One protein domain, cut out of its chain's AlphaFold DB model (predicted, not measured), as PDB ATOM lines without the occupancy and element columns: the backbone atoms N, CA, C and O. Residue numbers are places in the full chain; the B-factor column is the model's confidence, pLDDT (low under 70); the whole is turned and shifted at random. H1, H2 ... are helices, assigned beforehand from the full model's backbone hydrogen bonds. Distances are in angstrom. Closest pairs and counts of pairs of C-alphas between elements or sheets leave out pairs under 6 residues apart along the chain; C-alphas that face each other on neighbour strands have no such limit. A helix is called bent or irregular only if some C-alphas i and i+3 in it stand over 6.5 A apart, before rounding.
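This is residues 38 to 179 of the 416 residues of an uncharacterized protein of Firmicutes bacterium ADurb.Bin262 (UniProt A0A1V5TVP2). Two long helices, H4 and H5, form a narrow V, joined at its point by a tight link. H1 and H2 pack at steep angles round the far end of H5 as a small head, and short H3 folds back beside the first part of H4. The printed part has 142 residues, with five named helices in the order H1 to H5 and no named strand: all helix. It is loose, with a radius of gyration of the C-alphas of 20.2 A, and flat, spanning 61 by 55 by 22 A.

H4, residues 103 to 140, is the longest at 55.1 A, from C-alpha 103 at (0.846, 13.540, 56.335). H5, residues 143 to 177, measures 50.9 A and ends at C-alpha 177 at (-25.571, 35.480, 66.634). H2, residues 63 to 85, measures 34.2 A. H1, residues 38 to 57, measures 29.4 A from C-alpha 38 at (-21.286, 40.613, 48.961). H3 is residues 89 to 95. H2 and H5 are irregular: C-alphas 81 and 84 are 7.3 A apart, and C-alphas 144 and 147 are 7.1 A apart.

The hub, H5, touches H4, H1 and H2. H4 and H5 form a helical hairpin at a shallow tilt of 26 degrees; their closest C-alphas, of Ala 138 and Ala 149, are 5.0 A apart. With residues 166 to 174 alone, H5 touches H2, about perpendicular at 80 degrees; the closest C-alphas, of Ala 76 and Cys 170, are 4.6 A apart. H1 touches H5 at a steep tilt of 51 degrees, closest at the C-alphas of Gly 42 and Val 169, 5.0 A. H1 touches H2 at the C-alphas of Ile 49 and Ala 69, 5.4 A. H3 and H4 form a hairpin at 19 degrees, closest at the C-alphas of Ala 95 and Ile 113, 5.5 A. In H1, H3 and H4 every O i to N i+4 pair is within hydrogen-bond range; in H2 15 of 19 are, in H5 26 of 31.

The two farthest C-alphas, of Thr 102 and Ser 144, are 64.9 A apart. The printed part has no cut and no long link. Its mean pLDDT is 93.1, and no printed residue is under 70.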
ATOM      1  N   VAL A  38     -20.642  41.674  48.171       84.94
ATOM      2  CA  VAL A  38     -21.286  40.613  48.961       84.94
ATOM      3  C   VAL A  38     -20.784  40.593  50.411       84.94
ATOM      4  O   VAL A  38     -21.576  40.555  51.349       84.94
ATOM      5  N   LYS A  39     -19.468  40.687  50.634       84.62
ATOM      6  CA  LYS A  39     -18.894  40.706  51.990       84.62
ATOM      7  C   LYS A  39     -19.217  41.992  52.730       84.62
ATOM      8  O   LYS A  39     -19.476  41.946  53.928       84.62
ATOM      9  N   GLN A  40     -19.220  43.124  52.027       88.62
ATOM     10  CA  GLN A  40     -19.620  44.401  52.615       88.62
ATOM     11  C   GLN A  40     -21.068  44.340  53.102       88.62
ATOM     12  O   GLN A  40     -21.337  44.715  54.239       88.62
ATOM     13  N   ARG A  41     -21.978  43.774  52.299       91.44
ATOM     14  CA  ARG A  41     -23.377  43.550  52.692       91.44
ATOM     15  C   ARG A  41     -23.482  42.725  53.977       91.44
ATOM     16  O   ARG A  41     -24.229  43.102  54.875       91.44
ATOM     17  N   GLY A  42     -22.699  41.650  54.098       91.56
ATOM     18  CA  GLY A  42     -22.649  40.845  55.323       91.56
ATOM     19  C   GLY A  42     -22.130  41.607  56.540       91.56
ATOM     20  O   GLY A  42     -22.744  41.544  57.602       91.56
ATOM     21  N   ILE A  43     -21.066  42.397  56.384       90.56
ATOM     22  CA  ILE A  43     -20.539  43.246  57.465       90.56
ATOM     23  C   ILE A  43     -21.577  44.286  57.899       90.56
ATOM     24  O   ILE A  43     -21.783  44.474  59.094       90.56
ATOM     25  N   VAL A  44     -22.266  44.930  56.954       93.62
ATOM     26  CA  VAL A  44     -23.321  45.908  57.257       93.62
ATOM     27  C   VAL A  44     -24.476  45.250  58.017       93.62
ATOM     28  O   VAL A  44     -24.925  45.810  59.014       93.62
ATOM     29  N   LYS A  45     -24.920  44.050  57.610       95.94
ATOM     30  CA  LYS A  45     -25.948  43.288  58.342       95.94
ATOM     31  C   LYS A  45     -25.506  42.988  59.785       95.94
ATOM     32  O   LYS A  45     -26.268  43.232  60.714       95.94
ATOM     33  N   VAL A  46     -24.260  42.556  59.988       96.12
ATOM     34  CA  VAL A  46     -23.686  42.318  61.328       96.12
ATOM     35  C   VAL A  46     -23.630  43.591  62.176       96.12
ATOM     36  O   VAL A  46     -23.962  43.555  63.358       96.12
ATOM     37  N   LEU A  47     -23.241  44.726  61.592       95.94
ATOM     38  CA  LEU A  47     -23.201  46.005  62.309       95.94
ATOM     39  C   LEU A  47     -24.591  46.445  62.781       95.94
ATOM     40  O   LEU A  47     -24.707  46.957  63.889       95.94
ATOM     41  N   LYS A  48     -25.637  46.202  61.983       95.75
ATOM     42  CA  LYS A  48     -27.027  46.483  62.378       95.75
ATOM     43  C   LYS A  48     -27.475  45.622  63.557       95.75
ATOM     44  O   LYS A  48     -28.101  46.139  64.472       95.75
ATOM     45  N   ILE A  49     -27.096  44.344  63.574       96.38
ATOM     46  CA  ILE A  49     -27.372  43.439  64.701       96.38
ATOM     47  C   ILE A  49     -26.632  43.893  65.965       96.38
ATOM     48  O   ILE A  49     -27.215  43.920  67.042       96.38
ATOM     49  N   ARG A  50     -25.360  44.291  65.854       95.25
ATOM     50  CA  ARG A  50     -24.609  44.829  67.001       95.25
ATOM     51  C   ARG A  50     -25.254  46.090  67.558       95.25
ATOM     52  O   ARG A  50     -25.451  46.178  68.764       95.25
ATOM     53  N   ALA A  51     -25.615  47.018  66.673       95.44
ATOM     54  CA  ALA A  51     -26.299  48.246  67.050       95.44
ATOM     55  C   ALA A  51     -27.640  47.955  67.737       95.44
ATOM     56  O   ALA A  51     -27.935  48.586  68.738       95.44
ATOM     57  N   LEU A  52     -28.406  46.959  67.268       96.25
ATOM     58  CA  LEU A  52     -29.646  46.531  67.924       96.25
ATOM     59  C   LEU A  52     -29.418  46.180  69.401       96.25
ATOM     60  O   LEU A  52     -30.112  46.695  70.274       96.25
ATOM     61  N   PHE A  53     -28.461  45.293  69.673       96.06
ATOM     62  CA  PHE A  53     -28.189  44.825  71.032       96.06
ATOM     63  C   PHE A  53     -27.578  45.915  71.919       96.06
ATOM     64  O   PHE A  53     -27.878  45.978  73.109       96.06
ATOM     65  N   GLU A  54     -26.736  46.782  71.357       93.94
ATOM     66  CA  GLU A  54     -26.174  47.930  72.072       93.94
ATOM     67  C   GLU A  54     -27.249  48.980  72.399       93.94
ATOM     68  O   GLU A  54     -27.346  49.415  73.545       93.94
ATOM     69  N   ASP A  55     -28.109  49.331  71.439       95.56
ATOM     70  CA  ASP A  55     -29.226  50.264  71.632       95.56
ATOM     71  C   ASP A  55     -30.239  49.712  72.651       95.56
ATOM     72  O   ASP A  55     -30.752  50.476  73.471       95.56
ATOM     73  N   TYR A  56     -30.491  48.395  72.645       94.62
ATOM     74  CA  TYR A  56     -31.316  47.732  73.662       94.62
ATOM     75  C   TYR A  56     -30.710  47.875  75.060       94.62
ATOM     76  O   TYR A  56     -31.376  48.382  75.961       94.62
ATOM     77  N   GLY A  57     -29.433  47.511  75.231       92.56
ATOM     78  CA  GLY A  57     -28.739  47.623  76.519       92.56
ATOM     79  C   GLY A  57     -28.641  49.063  77.043       92.56
ATOM     80  O   GLY A  57     -28.593  49.278  78.251       92.56
ATOM     81  N   ASN A  58     -28.661  50.053  76.147       93.44
ATOM     82  CA  ASN A  58     -28.659  51.477  76.489       93.44
ATOM     83  C   ASN A  58     -30.066  52.077  76.688       93.44
ATOM     84  O   ASN A  58     -30.175  53.241  77.070       93.44
ATOM     85  N   GLY A  59     -31.142  51.329  76.414       92.75
ATOM     86  CA  GLY A  59     -32.522  51.818  76.519       92.75
ATOM     87  C   GLY A  59     -32.937  52.819  75.429       92.75
ATOM     88  O   GLY A  59     -33.853  53.609  75.646       92.75
ATOM     89  N   VAL A  60     -32.281  52.809  74.260       93.88
ATOM     90  CA  VAL A  60     -32.524  53.746  73.134       93.88
ATOM     91  C   VAL A  60     -32.952  52.992  71.864       93.88
ATOM     92  O   VAL A  60     -32.616  53.357  70.737       93.88
ATOM     93  N   LEU A  61     -33.701  51.902  72.033       92.38
ATOM     94  CA  LEU A  61     -34.119  51.049  70.926       92.38
ATOM     95  C   LEU A  61     -35.151  51.751  70.025       92.38
ATOM     96  O   LEU A  61     -36.228  52.141  70.471       92.38
ATOM     97  N   ARG A  62     -34.830  51.886  68.732       92.81
ATOM     98  CA  ARG A  62     -35.720  52.464  67.711       92.81
ATOM     99  C   ARG A  62     -36.473  51.378  66.953       92.81
ATOM    100  O   ARG A  62     -35.859  50.405  66.521       92.81
ATOM    101  N   ASP A  63     -37.755  51.614  66.673       93.81
ATOM    102  CA  ASP A  63     -38.618  50.669  65.947       93.81
ATOM    103  C   ASP A  63     -38.048  50.259  64.583       93.81
ATOM    104  O   ASP A  63     -38.052  49.082  64.237       93.81
ATOM    105  N   SER A  64     -37.501  51.206  63.814       92.88
ATOM    106  CA  SER A  64     -36.920  50.909  62.498       92.88
ATOM    107  C   SER A  64     -35.702  49.984  62.580       92.88
ATOM    108  O   SER A  64     -35.576  49.057  61.782       92.88
ATOM    109  N   ALA A  65     -34.820  50.216  63.555       93.00
ATOM    110  CA  ALA A  65     -33.634  49.394  63.780       93.00
ATOM    111  C   ALA A  65     -34.020  48.003  64.299       93.00
ATOM    112  O   ALA A  65     -33.451  47.008  63.854       93.00
ATOM    113  N   LEU A  66     -35.020  47.942  65.185       95.19
ATOM    114  CA  LEU A  66     -35.601  46.703  65.691       95.19
ATOM    115  C   LEU A  66     -36.141  45.827  64.559       95.19
ATOM    116  O   LEU A  66     -35.710  44.685  64.406       95.19
ATOM    117  N   VAL A  67     -37.043  46.374  63.742       96.00
ATOM    118  CA  VAL A  67     -37.672  45.639  62.637       96.00
ATOM    119  C   VAL A  67     -36.619  45.160  61.643       96.00
ATOM    120  O   VAL A  67     -36.585  43.979  61.308       96.00
ATOM    121  N   GLU A  68     -35.715  46.049  61.222       95.12
ATOM    122  CA  GLU A  68     -34.688  45.707  60.240       95.12
ATOM    123  C   GLU A  68     -33.735  44.612  60.742       95.12
ATOM    124  O   GLU A  68     -33.415  43.678  60.004       95.12
ATOM    125  N   ALA A  69     -33.266  44.701  61.985       96.38
ATOM    126  CA  ALA A  69     -32.313  43.735  62.514       96.38
ATOM    127  C   ALA A  69     -32.954  42.361  62.772       96.38
ATOM    128  O   ALA A  69     -32.323  41.341  62.489       96.38
ATOM    129  N   ILE A  70     -34.207  42.309  63.239       96.81
ATOM    130  CA  ILE A  70     -34.939  41.042  63.389       96.81
ATOM    131  C   ILE A  70     -35.216  40.405  62.023       96.81
ATOM    132  O   ILE A  70     -34.965  39.209  61.861       96.81
ATOM    133  N   ASP A  71     -35.618  41.193  61.019       96.56
ATOM    134  CA  ASP A  71     -35.807  40.705  59.648       96.56
ATOM    135  C   ASP A  71     -34.510  40.108  59.080       96.56
ATOM    136  O   ASP A  71     -34.532  39.032  58.478       96.56
ATOM    137  N   ILE A  72     -33.363  40.754  59.322       96.88
ATOM    138  CA  ILE A  72     -32.040  40.237  58.943       96.88
ATOM    139  C   ILE A  72     -31.752  38.885  59.615       96.88
ATOM    140  O   ILE A  72     -31.237  37.976  58.958       96.88
ATOM    141  N   ILE A  73     -32.044  38.748  60.913       96.38
ATOM    142  CA  ILE A  73     -31.800  37.511  61.671       96.38
ATOM    143  C   ILE A  73     -32.689  36.378  61.147       96.38
ATOM    144  O   ILE A  73     -32.201  35.268  60.920       96.38
ATOM    145  N   ASP A  74     -33.975  36.641  60.930       95.81
ATOM    146  CA  ASP A  74     -34.924  35.633  60.456       95.81
ATOM    147  C   ASP A  74     -34.658  35.229  59.002       95.81
ATOM    148  O   ASP A  74     -34.708  34.041  58.670       95.81
ATOM    149  N   GLU A  75     -34.312  36.186  58.137       95.56
ATOM    150  CA  GLU A  75     -33.856  35.908  56.775       95.56
ATOM    151  C   GLU A  75     -32.610  35.013  56.795       95.56
ATOM    152  O   GLU A  75     -32.572  33.994  56.104       95.56
ATOM    153  N   ALA A  76     -31.612  35.339  57.622       96.31
ATOM    154  CA  ALA A  76     -30.394  34.544  57.722       96.31
ATOM    155  C   ALA A  76     -30.665  33.114  58.208       96.31
ATOM    156  O   ALA A  76     -30.117  32.180  57.627       96.31
ATOM    157  N   LYS A  77     -31.539  32.924  59.209       94.81
ATOM    158  CA  LYS A  77     -31.948  31.588  59.686       94.81
ATOM    159  C   LYS A  77     -32.640  30.773  58.591       94.81
ATOM    160  O   LYS A  77     -32.376  29.580  58.457       94.81
ATOM    161  N   ARG A  78     -33.496  31.404  57.777       94.06
ATOM    162  CA  ARG A  78     -34.135  30.743  56.625       94.06
ATOM    163  C   ARG A  78     -33.102  30.327  55.579       94.06
ATOM    164  O   ARG A  78     -33.082  29.173  55.172       94.06
ATOM    165  N   LEU A  79     -32.211  31.241  55.195       94.44
ATOM    166  CA  LEU A  79     -31.162  30.979  54.203       94.44
ATOM    167  C   LEU A  79     -30.134  29.946  54.683       94.44
ATOM    168  O   LEU A  79     -29.579  29.210  53.869       94.44
ATOM    169  N   GLN A  80     -29.904  29.853  55.995       93.06
ATOM    170  CA  GLN A  80     -29.010  28.859  56.586       93.06
ATOM    171  C   GLN A  80     -29.481  27.425  56.303       93.06
ATOM    172  O   GLN A  80     -28.645  26.554  56.064       93.06
ATOM    173  N   ALA A  81     -30.796  27.174  56.260       89.81
ATOM    174  CA  ALA A  81     -31.335  25.862  55.898       89.81
ATOM    175  C   ALA A  81     -30.901  25.445  54.482       89.81
ATOM    176  O   ALA A  81     -30.501  24.303  54.254       89.81
ATOM    177  N   ASP A  82     -30.865  26.403  53.557       88.62
ATOM    178  CA  ASP A  82     -30.506  26.188  52.155       88.62
ATOM    179  C   ASP A  82     -28.997  26.318  51.880       88.62
ATOM    180  O   ASP A  82     -28.531  26.060  50.766       88.62
ATOM    181  N   ARG A  83     -28.190  26.661  52.891       89.81
ATOM    182  CA  ARG A  83     -26.749  26.919  52.751       89.81
ATOM    183  C   ARG A  83     -25.963  25.748  52.170       89.81
ATOM    184  O   ARG A  83     -25.007  25.956  51.422       89.81
ATOM    185  N   HIS A  84     -26.369  24.522  52.489       85.69
ATOM    186  CA  HIS A  84     -25.738  23.296  51.999       85.69
ATOM    187  C   HIS A  84     -25.939  23.071  50.488       85.69
ATOM    188  O   HIS A  84     -25.152  22.358  49.862       85.69
ATOM    189  N   LEU A  85     -26.957  23.698  49.890       87.00
ATOM    190  CA  LEU A  85     -27.246  23.616  48.456       87.00
ATOM    191  C   LEU A  85     -26.292  24.482  47.620       87.00
ATOM    192  O   LEU A  85     -26.150  24.262  46.416       87.00
ATOM    193  N   VAL A  86     -25.627  25.455  48.247       88.75
ATOM    194  CA  VAL A  86     -24.754  26.426  47.584       88.75
ATOM    195  C   VAL A  86     -23.308  26.192  48.005       88.75
ATOM    196  O   VAL A  86     -22.966  26.249  49.180       88.75
ATOM    197  N   THR A  87     -22.420  25.969  47.031       89.62
ATOM    198  CA  THR A  87     -20.971  25.908  47.283       89.62
ATOM    199  C   THR A  87     -20.287  27.176  46.780       89.62
ATOM    200  O   THR A  87     -20.266  27.460  45.578       89.62
ATOM    201  N   THR A  88     -19.675  27.927  47.690       87.06
ATOM    202  CA  THR A  88     -19.083  29.244  47.434       87.06
ATOM    203  C   THR A  88     -17.557  29.185  47.293       87.06
ATOM    204  O   THR A  88     -16.904  28.151  47.455       87.06
ATOM    205  N   ALA A  89     -16.945  30.323  46.948       86.06
ATOM    206  CA  ALA A  89     -15.487  30.447  46.961       86.06
ATOM    207  C   ALA A  89     -14.907  30.400  48.383       86.06
ATOM    208  O   ALA A  89     -13.762  29.975  48.561       86.06
ATOM    209  N   ASP A  90     -15.671  30.851  49.376       85.06
ATOM    210  CA  ASP A  90     -15.219  30.896  50.758       85.06
ATOM    211  C   ASP A  90     -15.208  29.490  51.383       85.06
ATOM    212  O   ASP A  90     -14.288  29.201  52.143       85.06
ATOM    213  N   ASP A  91     -16.052  28.558  50.921       89.44
ATOM    214  CA  ASP A  91     -15.965  27.127  51.275       89.44
ATOM    215  C   ASP A  91     -14.619  26.510  50.866       89.44
ATOM    216  O   ASP A  91     -13.967  25.793  51.627       89.44
ATOM    217  N   VAL A  92     -14.128  26.853  49.670       91.50
ATOM    218  CA  VAL A  92     -12.801  26.413  49.208       91.50
ATOM    219  C   VAL A  92     -11.698  27.015  50.083       91.50
ATOM    220  O   VAL A  92     -10.685  26.363  50.351       91.50
ATOM    221  N   LYS A  93     -11.860  28.268  50.531       89.94
ATOM    222  CA  LYS A  93     -10.907  28.908  51.449       89.94
ATOM    223  C   LYS A  93     -10.967  28.285  52.844       89.94
ATOM    224  O   LYS A  93      -9.911  28.133  53.452       89.94
ATOM    225  N   ALA A  94     -12.146  27.895  53.325       88.81
ATOM    226  CA  ALA A  94     -12.324  27.184  54.585       88.81
ATOM    227  C   ALA A  94     -11.622  25.818  54.546       88.81
ATOM    228  O   ALA A  94     -10.790  25.543  55.407       88.81
ATOM    229  N   ALA A  95     -11.808  25.037  53.474       92.69
ATOM    230  CA  ALA A  95     -11.085  23.777  53.272       92.69
ATOM    231  C   ALA A  95      -9.554  23.975  53.245       92.69
ATOM    232  O   ALA A  95      -8.791  23.186  53.793       92.69
ATOM    233  N   ARG A  96      -9.067  25.090  52.682       91.75
ATOM    234  CA  ARG A  96      -7.636  25.452  52.719       91.75
ATOM    235  C   ARG A  96      -7.111  25.813  54.112       91.75
ATOM    236  O   ARG A  96      -5.897  25.886  54.274       91.75
ATOM    237  N   ARG A  97      -7.973  26.073  55.092       89.25
ATOM    238  CA  ARG A  97      -7.580  26.386  56.477       89.25
ATOM    239  C   ARG A  97      -7.550  25.156  57.385       89.25
ATOM    240  O   ARG A  97      -7.141  25.295  58.536       89.25
ATOM    241  N   LEU A  98      -7.933  23.985  56.870       88.69
ATOM    242  CA  LEU A  98      -7.832  22.718  57.587       88.69
ATOM    243  C   LEU A  98      -6.386  22.440  58.040       88.69
ATOM    244  O   LEU A  98      -5.430  22.912  57.399       88.69
ATOM    245  N   PRO A  99      -6.216  21.706  59.155       87.38
ATOM    246  CA  PRO A  99      -4.900  21.317  59.642       87.38
ATOM    247  C   PRO A  99      -4.139  20.515  58.575       87.38
ATOM    248  O   PRO A  99      -4.728  19.900  57.692       87.38
ATOM    249  N   ALA A 100      -2.813  20.619  58.610       89.44
ATOM    250  CA  ALA A 100      -1.907  20.028  57.622       89.44
ATOM    251  C   ALA A 100      -0.536  19.708  58.248       89.44
ATOM    252  O   ALA A 100       0.503  19.857  57.605       89.44
ATOM    253  N   SER A 101      -0.528  19.376  59.542       86.62
ATOM    254  CA  SER A 101       0.691  19.109  60.309       86.62
ATOM    255  C   SER A 101       1.195  17.688  60.076       86.62
ATOM    256  O   SER A 101       2.400  17.494  59.927       86.62
ATOM    257  N   THR A 102       0.297  16.701  60.041       91.50
ATOM    258  CA  THR A 102       0.636  15.305  59.723       91.50
ATOM    259  C   THR A 102       0.429  15.013  58.240       91.50
ATOM    260  O   THR A 102      -0.280  15.739  57.544       91.50
ATOM    261  N   GLU A 103       1.032  13.936  57.736       93.25
ATOM    262  CA  GLU A 103       0.846  13.540  56.335       93.25
ATOM    263  C   GLU A 103      -0.606  13.137  56.040       93.25
ATOM    264  O   GLU A 103      -1.168  13.539  55.026       93.25
ATOM    265  N   THR A 104      -1.260  12.464  56.990       93.06
ATOM    266  CA  THR A 104      -2.690  12.131  56.921       93.06
ATOM    267  C   THR A 104      -3.578  13.378  56.851       93.06
ATOM    268  O   THR A 104      -4.500  13.437  56.042       93.06
ATOM    269  N   GLU A 105      -3.282  14.416  57.640       92.19
ATOM    270  CA  GLU A 105      -4.001  15.697  57.594       92.19
ATOM    271  C   GLU A 105      -3.803  16.412  56.251       92.19
ATOM    272  O   GLU A 105      -4.745  16.996  55.713       92.19
ATOM    273  N   LYS A 106      -2.589  16.367  55.682       93.31
ATOM    274  CA  LYS A 106      -2.312  16.952  54.362       93.31
ATOM    275  C   LYS A 106      -3.094  16.246  53.259       93.31
ATOM    276  O   LYS A 106      -3.673  16.938  52.420       93.31
ATOM    277  N   GLN A 107      -3.121  14.912  53.275       94.44
ATOM    278  CA  GLN A 107      -3.888  14.099  52.328       94.44
ATOM    279  C   GLN A 107      -5.379  14.430  52.423       94.44
ATOM    280  O   GLN A 107      -5.967  14.870  51.436       94.44
ATOM    281  N   PHE A 108      -5.946  14.379  53.632       94.88
ATOM    282  CA  PHE A 108      -7.342  14.743  53.878       94.88
ATOM    283  C   PHE A 108      -7.666  16.162  53.395       94.88
ATOM    284  O   PHE A 108      -8.640  16.383  52.677       94.88
ATOM    285  N   ARG A 109      -6.825  17.149  53.724       94.31
ATOM    286  CA  ARG A 109      -7.009  18.529  53.264       94.31
ATOM    287  C   ARG A 109      -6.967  18.631  51.736       94.31
ATOM    288  O   ARG A 109      -7.734  19.408  51.167       94.31
ATOM    289  N   ALA A 110      -6.067  17.915  51.067       96.00
ATOM    290  CA  ALA A 110      -5.963  17.932  49.609       96.00
ATOM    291  C   ALA A 110      -7.214  17.332  48.947       96.00
ATOM    292  O   ALA A 110      -7.782  17.955  48.044       96.00
ATOM    293  N   GLU A 111      -7.674  16.182  49.442       96.56
ATOM    294  CA  GLU A 111      -8.904  15.513  49.008       96.56
ATOM    295  C   GLU A 111     -10.131  16.400  49.231       96.56
ATOM    296  O   GLU A 111     -10.925  16.614  48.313       96.56
ATOM    297  N   GLU A 112     -10.239  17.014  50.406       96.06
ATOM    298  CA  GLU A 112     -11.351  17.891  50.760       96.06
ATOM    299  C   GLU A 112     -11.378  19.155  49.885       96.06
ATOM    300  O   GLU A 112     -12.423  19.541  49.352       96.06
ATOM    301  N   ILE A 113     -10.220  19.776  49.632       96.31
ATOM    302  CA  ILE A 113     -10.115  20.899  48.688       96.31
ATOM    303  C   ILE A 113     -10.555  20.466  47.283       96.31
ATOM    304  O   ILE A 113     -11.239  21.233  46.597       96.31
ATOM    305  N   ALA A 114     -10.157  19.275  46.829       97.00
ATOM    306  CA  ALA A 114     -10.548  18.753  45.523       97.00
ATOM    307  C   ALA A 114     -12.063  18.506  45.448       97.00
ATOM    308  O   ALA A 114     -12.701  18.953  44.486       97.00
ATOM    309  N   ARG A 115     -12.648  17.899  46.489       96.38
ATOM    310  CA  ARG A 115     -14.089  17.655  46.638       96.38
ATOM    311  C   ARG A 115     -14.886  18.955  46.578       96.38
ATOM    312  O   ARG A 115     -15.775  19.086  45.737       96.38
ATOM    313  N   VAL A 116     -14.536  19.947  47.401       96.00
ATOM    314  CA  VAL A 116     -15.240  21.242  47.464       96.00
ATOM    315  C   VAL A 116     -15.085  22.021  46.153       96.00
ATOM    316  O   VAL A 116     -16.053  22.588  45.646       96.00
ATOM    317  N   LYS A 117     -13.901  22.000  45.521       96.62
ATOM    318  CA  LYS A 117     -13.718  22.591  44.181       96.62
ATOM    319  C   LYS A 117     -14.589  21.907  43.127       96.62
ATOM    320  O   LYS A 117     -15.146  22.593  42.270       96.62
ATOM    321  N   ALA A 118     -14.695  20.578  43.154       96.38
ATOM    322  CA  ALA A 118     -15.540  19.830  42.229       96.38
ATOM    323  C   ALA A 118     -17.029  20.145  42.446       96.38
ATOM    324  O   ALA A 118     -17.722  20.430  41.469       96.38
ATOM    325  N   ALA A 119     -17.488  20.185  43.701       95.06
ATOM    326  CA  ALA A 119     -18.845  20.590  44.064       95.06
ATOM    327  C   ALA A 119     -19.166  22.005  43.561       95.06
ATOM    328  O   ALA A 119     -20.136  22.190  42.825       95.06
ATOM    329  N   ARG A 120     -18.281  22.979  43.814       94.06
ATOM    330  CA  ARG A 120     -18.425  24.352  43.309       94.06
ATOM    331  C   ARG A 120     -18.517  24.413  41.785       94.06
ATOM    332  O   ARG A 120     -19.352  25.137  41.250       94.06
ATOM    333  N   ARG A 121     -17.678  23.661  41.063       95.19
ATOM    334  CA  ARG A 121     -17.740  23.603  39.591       95.19
ATOM    335  C   ARG A 121     -19.077  23.049  39.100       95.19
ATOM    336  O   ARG A 121     -19.667  23.647  38.205       95.19
ATOM    337  N   ARG A 122     -19.565  21.957  39.700       94.88
ATOM    338  CA  ARG A 122     -20.869  21.355  39.370       94.88
ATOM    339  C   ARG A 122     -22.013  22.335  39.627       94.88
ATOM    340  O   ARG A 122     -22.834  22.544  38.738       94.88
ATOM    341  N   TYR A 123     -22.005  22.996  40.783       93.56
ATOM    342  CA  TYR A 123     -22.989  24.017  41.145       93.56
ATOM    343  C   TYR A 123     -23.045  25.152  40.112       93.56
ATOM    344  O   TYR A 123     -24.093  25.443  39.534       93.56
ATOM    345  N   LEU A 124     -21.889  25.746  39.794       93.00
ATOM    346  CA  LEU A 124     -21.797  26.828  38.810       93.00
ATOM    347  C   LEU A 124     -22.223  26.378  37.405       93.00
ATOM    348  O   LEU A 124     -22.841  27.155  36.672       93.00
ATOM    349  N   GLN A 125     -21.929  25.133  37.023       94.81
ATOM    350  CA  GLN A 125     -22.363  24.566  35.747       94.81
ATOM    351  C   GLN A 125     -23.889  24.426  35.684       94.81
ATOM    352  O   GLN A 125     -24.486  24.888  34.709       94.81
ATOM    353  N   GLN A 126     -24.526  23.878  36.723       93.25
ATOM    354  CA  GLN A 126     -25.988  23.770  36.822       93.25
ATOM    355  C   GLN A 126     -26.662  25.150  36.805       93.25
ATOM    356  O   GLN A 126     -27.628  25.371  36.065       93.25
ATOM    357  N   ARG A 127     -26.107  26.124  37.544       92.19
ATOM    358  CA  ARG A 127     -26.577  27.520  37.531       92.19
ATOM    359  C   ARG A 127     -26.478  28.139  36.140       92.19
ATOM    360  O   ARG A 127     -27.441  28.739  35.660       92.19
ATOM    361  N   ARG A 128     -25.342  27.966  35.453       94.06
ATOM    362  CA  ARG A 128     -25.139  28.468  34.085       94.06
ATOM    363  C   ARG A 128     -26.107  27.818  33.098       94.06
ATOM    364  O   ARG A 128     -26.693  28.531  32.287       94.06
ATOM    365  N   GLN A 129     -26.290  26.501  33.167       95.62
ATOM    366  CA  GLN A 129     -27.226  25.768  32.310       95.62
ATOM    367  C   GLN A 129     -28.661  26.267  32.502       95.62
ATOM    368  O   GLN A 129     -29.314  26.593  31.513       95.62
ATOM    369  N   SER A 130     -29.103  26.441  33.750       93.56
ATOM    370  CA  SER A 130     -30.427  26.985  34.089       93.56
ATOM    371  C   SER A 130     -30.615  28.422  33.589       93.56
ATOM    372  O   SER A 130     -31.651  28.781  33.032       93.56
ATOM    373  N   ALA A 131     -29.591  29.269  33.728       94.25
ATOM    374  CA  ALA A 131     -29.650  30.646  33.250       94.25
ATOM    375  C   ALA A 131     -29.734  30.735  31.716       94.25
ATOM    376  O   ALA A 131     -30.449  31.587  31.175       94.25
ATOM    377  N   VAL A 132     -29.002  29.862  31.019       95.75
ATOM    378  CA  VAL A 132     -29.017  29.758  29.555       95.75
ATOM    379  C   VAL A 132     -30.334  29.159  29.065       95.75
ATOM    380  O   VAL A 132     -30.887  29.685  28.102       95.75
ATOM    381  N   SER A 133     -30.865  28.119  29.713       96.06
ATOM    382  CA  SER A 133     -32.128  27.486  29.316       96.06
ATOM    383  C   SER A 133     -33.300  28.463  29.417       96.06
ATOM    384  O   SER A 133     -34.011  28.631  28.430       96.06
ATOM    385  N   ARG A 134     -33.421  29.216  30.520       94.06
ATOM    386  CA  ARG A 134     -34.432  30.280  30.687       94.06
ATOM    387  C   ARG A 134     -34.352  31.333  29.582       94.06
ATOM    388  O   ARG A 134     -35.364  31.738  29.017       94.06
ATOM    389  N   ARG A 135     -33.136  31.770  29.231       94.38
ATOM    390  CA  ARG A 135     -32.920  32.735  28.138       94.38
ATOM    391  C   ARG A 135     -33.271  32.152  26.770       94.38
ATOM    392  O   ARG A 135     -33.847  32.868  25.957       94.38
ATOM    393  N   LYS A 136     -32.940  30.883  26.514       96.00
ATOM    394  CA  LYS A 136     -33.284  30.184  25.266       96.00
ATOM    395  C   LYS A 136     -34.797  30.004  25.124       96.00
ATOM    396  O   LYS A 136     -35.330  30.348  24.077       96.00
ATOM    397  N   GLN A 137     -35.482  29.559  26.180       94.06
ATOM    398  CA  GLN A 137     -36.945  29.450  26.224       94.06
ATOM    399  C   GLN A 137     -37.607  30.806  25.941       94.06
ATOM    400  O   GLN A 137     -38.464  30.905  25.070       94.06
ATOM    401  N   ALA A 138     -37.130  31.879  26.580       93.75
ATOM    402  CA  ALA A 138     -37.620  33.231  26.320       93.75
ATOM    403  C   ALA A 138     -37.348  33.724  24.883       93.75
ATOM    404  O   ALA A 138     -38.145  34.477  24.327       93.75
ATOM    405  N   ALA A 139     -36.228  33.324  24.272       93.75
ATOM    406  CA  ALA A 139     -35.879  33.698  22.900       93.75
ATOM    407  C   ALA A 139     -36.697  32.942  21.836       93.75
ATOM    408  O   ALA A 139     -36.903  33.483  20.748       93.75
ATOM    409  N   ALA A 140     -37.165  31.731  22.154       94.56
ATOM    410  CA  ALA A 140     -37.986  30.899  21.273       94.56
ATOM    411  C   ALA A 140     -39.428  31.416  21.111       94.56
ATOM    412  O   ALA A 140     -40.105  31.047  20.157       94.56
ATOM    413  N   LEU A 141     -39.884  32.302  22.004       94.06
ATOM    414  CA  LEU A 141     -41.209  32.913  21.930       94.06
ATOM    415  C   LEU A 141     -41.372  33.846  20.708       94.06
ATOM    416  O   LEU A 141     -40.380  34.401  20.192       94.06
ATOM    417  N   PRO A 142     -42.624  34.050  20.245       94.44
ATOM    418  CA  PRO A 142     -42.936  34.940  19.130       94.44
ATOM    419  C   PRO A 142     -42.487  36.381  19.405       94.44
ATOM    420  O   PRO A 142     -42.317  36.811  20.548       94.44
ATOM    421  N   ARG A 143     -42.274  37.158  18.333       91.00
ATOM    422  CA  ARG A 143     -41.661  38.500  18.396       91.00
ATOM    423  C   ARG A 143     -42.396  39.470  19.335       91.00
ATOM    424  O   ARG A 143     -41.729  40.304  19.946       91.00
ATOM    425  N   SER A 144     -43.720  39.349  19.453       91.06
ATOM    426  CA  SER A 144     -44.577  40.150  20.342       91.06
ATOM    427  C   SER A 144     -44.237  39.957  21.827       91.06
ATOM    428  O   SER A 144     -44.122  40.935  22.562       91.06
ATOM    429  N   GLU A 145     -43.998  38.717  22.259       93.50
ATOM    430  CA  GLU A 145     -43.801  38.350  23.672       93.50
ATOM    431  C   GLU A 145     -42.325  38.229  24.069       93.50
ATOM    432  O   GLU A 145     -41.955  38.422  25.231       93.50
ATOM    433  N   ARG A 146     -41.444  37.982  23.091       94.88
ATOM    434  CA  ARG A 146     -40.003  37.760  23.286       94.88
ATOM    435  C   ARG A 146     -39.331  38.826  24.151       94.88
ATOM    436  O   ARG A 146     -38.497  38.504  24.994       94.88
ATOM    437  N   LYS A 147     -39.663  40.108  23.956       94.50
ATOM    438  CA  LYS A 147     -39.050  41.211  24.721       94.50
ATOM    439  C   LYS A 147     -39.401  41.126  26.210       94.50
ATOM    440  O   LYS A 147     -38.512  41.275  27.050       94.50
ATOM    441  N   ALA A 148     -40.670  40.878  26.528       94.50
ATOM    442  CA  ALA A 148     -41.139  40.737  27.903       94.50
ATOM    443  C   ALA A 148     -40.554  39.476  28.553       94.50
ATOM    444  O   ALA A 148     -39.984  39.559  29.642       94.50
ATOM    445  N   ALA A 149     -40.570  38.347  27.842       95.00
ATOM    446  CA  ALA A 149     -40.008  37.091  28.323       95.00
ATOM    447  C   ALA A 149     -38.493  37.167  28.575       95.00
ATOM    448  O   ALA A 149     -38.005  36.673  29.589       95.00
ATOM    449  N   LEU A 150     -37.726  37.840  27.709       94.75
ATOM    450  CA  LEU A 150     -36.291  38.052  27.931       94.75
ATOM    451  C   LEU A 150     -36.022  38.948  29.145       94.75
ATOM    452  O   LEU A 150     -35.053  38.708  29.869       94.75
ATOM    453  N   LYS A 151     -36.863  39.963  29.391       96.06
ATOM    454  CA  LYS A 151     -36.780  40.792  30.604       96.06
ATOM    455  C   LYS A 151     -37.069  39.951  31.851       96.06
ATOM    456  O   LYS A 151     -36.286  40.013  32.795       96.06
ATOM    457  N   ALA A 152     -38.115  39.124  31.825       95.25
ATOM    458  CA  ALA A 152     -38.453  38.209  32.914       95.25
ATOM    459  C   ALA A 152     -37.328  37.194  33.183       95.25
ATOM    460  O   ALA A 152     -36.879  37.066  34.317       95.25
ATOM    461  N   ALA A 153     -36.769  36.563  32.145       95.69
ATOM    462  CA  ALA A 153     -35.652  35.626  32.285       95.69
ATOM    463  C   ALA A 153     -34.384  36.293  32.851       95.69
ATOM    464  O   ALA A 153     -33.648  35.685  33.631       95.69
ATOM    465  N   ARG A 154     -34.103  37.550  32.477       94.88
ATOM    466  CA  ARG A 154     -33.003  38.333  33.070       94.88
ATOM    467  C   ARG A 154     -33.269  38.643  34.541       94.88
ATOM    468  O   ARG A 154     -32.356  38.465  35.341       94.88
ATOM    469  N   ALA A 155     -34.489  39.054  34.884       95.50
ATOM    470  CA  ALA A 155     -34.886  39.319  36.263       95.50
ATOM    471  C   ALA A 155     -34.773  38.057  37.132       95.50
ATOM    472  O   ALA A 155     -34.206  38.120  38.215       95.50
ATOM    473  N   GLU A 156     -35.211  36.904  36.630       94.62
ATOM    474  CA  GLU A 156     -35.137  35.627  37.346       94.62
ATOM    475  C   GLU A 156     -33.692  35.158  37.560       94.62
ATOM    476  O   GLU A 156     -33.311  34.713  38.642       94.62
ATOM    477  N   ASN A 157     -32.835  35.327  36.550       94.31
ATOM    478  CA  ASN A 157     -31.407  35.040  36.687       94.31
ATOM    479  C   ASN A 157     -30.715  35.990  37.671       94.31
ATOM    480  O   ASN A 157     -29.816  35.570  38.393       94.31
ATOM    481  N   HIS A 158     -31.127  37.255  37.705       92.94
ATOM    482  CA  HIS A 158     -30.635  38.220  38.677       92.94
ATOM    483  C   HIS A 158     -31.095  37.873  40.102       92.94
ATOM    484  O   HIS A 158     -30.260  37.840  40.998       92.94
ATOM    485  N   LYS A 159     -32.374  37.520  40.307       93.25
ATOM    486  CA  LYS A 159     -32.889  37.016  41.595       93.25
ATOM    487  C   LYS A 159     -32.128  35.780  42.062       93.25
ATOM    488  O   LYS A 159     -31.712  35.718  43.207       93.25
ATOM    489  N   SER A 160     -31.887  34.837  41.150       90.94
ATOM    490  CA  SER A 160     -31.077  33.647  41.422       90.94
ATOM    491  C   SER A 160     -29.671  34.026  41.913       90.94
ATOM    492  O   SER A 160     -29.234  33.521  42.936       90.94
ATOM    493  N   ARG A 161     -28.970  34.944  41.235       89.19
ATOM    494  CA  ARG A 161     -27.641  35.400  41.682       89.19
ATOM    495  C   ARG A 161     -27.685  36.089  43.044       89.19
ATOM    496  O   ARG A 161     -26.885  35.745  43.897       89.19
ATOM    497  N   LYS A 162     -28.645  36.996  43.251       89.06
ATOM    498  CA  LYS A 162     -28.830  37.659  44.548       89.06
ATOM    499  C   LYS A 162     -29.053  36.651  45.667       89.06
ATOM    500  O   LYS A 162     -28.397  36.754  46.686       89.06
ATOM    501  N   TYR A 163     -29.875  35.635  45.427       89.94
ATOM    502  CA  TYR A 163     -30.074  34.544  46.371       89.94
ATOM    503  C   TYR A 163     -28.763  33.819  46.722       89.94
ATOM    504  O   TYR A 163     -28.513  33.572  47.894       89.94
ATOM    505  N   ASP A 164     -27.890  33.524  45.747       88.31
ATOM    506  CA  ASP A 164     -26.566  32.937  46.038       88.31
ATOM    507  C   ASP A 164     -25.702  33.854  46.904       88.31
ATOM    508  O   ASP A 164     -25.022  33.387  47.820       88.31
ATOM    509  N   ASP A 165     -25.723  35.152  46.603       87.88
ATOM    510  CA  ASP A 165     -24.998  36.153  47.378       87.88
ATOM    511  C   ASP A 165     -25.554  36.228  48.806       87.88
ATOM    512  O   ASP A 165     -24.782  36.244  49.761       87.88
ATOM    513  N   ASP A 166     -26.877  36.211  48.968       90.19
ATOM    514  CA  ASP A 166     -27.549  36.287  50.263       90.19
ATOM    515  C   ASP A 166     -27.315  35.012  51.097       90.19
ATOM    516  O   ASP A 166     -27.032  35.112  52.292       90.19
ATOM    517  N   VAL A 167     -27.297  33.827  50.472       89.75
ATOM    518  CA  VAL A 167     -26.859  32.569  51.109       89.75
ATOM    519  C   VAL A 167     -25.381  32.637  51.511       89.75
ATOM    520  O   VAL A 167     -24.999  32.148  52.566       89.75
ATOM    521  N   SER A 168     -24.518  33.271  50.715       85.69
ATOM    522  CA  SER A 168     -23.124  33.486  51.126       85.69
ATOM    523  C   SER A 168     -22.997  34.494  52.275       85.69
ATOM    524  O   SER A 168     -22.006  34.466  53.006       85.69
ATOM    525  N   VAL A 169     -23.952  35.415  52.406       90.62
ATOM    526  CA  VAL A 169     -23.975  36.457  53.435       90.62
ATOM    527  C   VAL A 169     -24.539  35.945  54.757       90.62
ATOM    528  O   VAL A 169     -24.103  36.424  55.806       90.62
ATOM    529  N   CYS A 170     -25.464  34.980  54.744       93.06
ATOM    530  CA  CYS A 170     -26.112  34.505  55.969       93.06
ATOM    531  C   CYS A 170     -25.102  33.979  56.999       93.06
ATOM    532  O   CYS A 170     -25.279  34.231  58.188       93.06
ATOM    533  N   ASP A 171     -23.991  33.376  56.554       91.06
ATOM    534  CA  ASP A 171     -22.903  32.914  57.427       91.06
ATOM    535  C   ASP A 171     -22.378  34.042  58.338       91.06
ATOM    536  O   ASP A 171     -22.040  33.793  59.489       91.06
ATOM    537  N   PHE A 172     -22.325  35.298  57.878       92.81
ATOM    538  CA  PHE A 172     -21.883  36.426  58.710       92.81
ATOM    539  C   PHE A 172     -22.853  36.709  59.857       92.81
ATOM    540  O   PHE A 172     -22.419  36.942  60.983       92.81
ATOM    541  N   VAL A 173     -24.154  36.679  59.566       95.38
ATOM    542  CA  VAL A 173     -25.215  36.935  60.546       95.38
ATOM    543  C   VAL A 173     -25.280  35.805  61.564       95.38
ATOM    544  O   VAL A 173     -25.272  36.070  62.761       95.38
ATOM    545  N   ILE A 174     -25.270  34.551  61.107       95.00
ATOM    546  CA  ILE A 174     -25.281  33.385  61.996       95.00
ATOM    547  C   ILE A 174     -24.048  33.383  62.902       95.00
ATOM    548  O   ILE A 174     -24.190  33.274  64.116       95.00
ATOM    549  N   ASN A 175     -22.851  33.596  62.345       94.19
ATOM    550  CA  ASN A 175     -21.628  33.664  63.147       94.19
ATOM    551  C   ASN A 175     -21.658  34.804  64.177       94.19
ATOM    552  O   ASN A 175     -21.046  34.674  65.232       94.19
ATOM    553  N   GLU A 176     -22.333  35.921  63.888       96.00
ATOM    554  CA  GLU A 176     -22.516  37.004  64.858       96.00
ATOM    555  C   GLU A 176     -23.470  36.599  65.985       96.00
ATOM    556  O   GLU A 176     -23.162  36.831  67.152       96.00
ATOM    557  N   MET A 177     -24.598  35.966  65.651       95.44
ATOM    558  CA  MET A 177     -25.571  35.480  66.634       95.44
ATOM    559  C   MET A 177     -24.988  34.378  67.526       95.44
ATOM    560  O   MET A 177     -25.262  34.330  68.721       95.44
ATOM    561  N   GLU A 178     -24.137  33.522  66.964       94.81
ATOM    562  CA  GLU A 178     -23.479  32.420  67.668       94.81
ATOM    563  C   GLU A 178     -22.107  32.811  68.241       94.81
ATOM    564  O   GLU A 178     -21.411  31.961  68.802       94.81
ATOM    565  N   LYS A 179     -21.689  34.084  68.145       94.62
ATOM    566  CA  LYS A 179     -20.310  34.485  68.474       94.62
ATOM    567  C   LYS A 179     -19.910  34.109  69.896       94.62
ATOM    568  O   LYS A 179     -18.796  33.638  70.098       94.62
TER     569      LYS A 179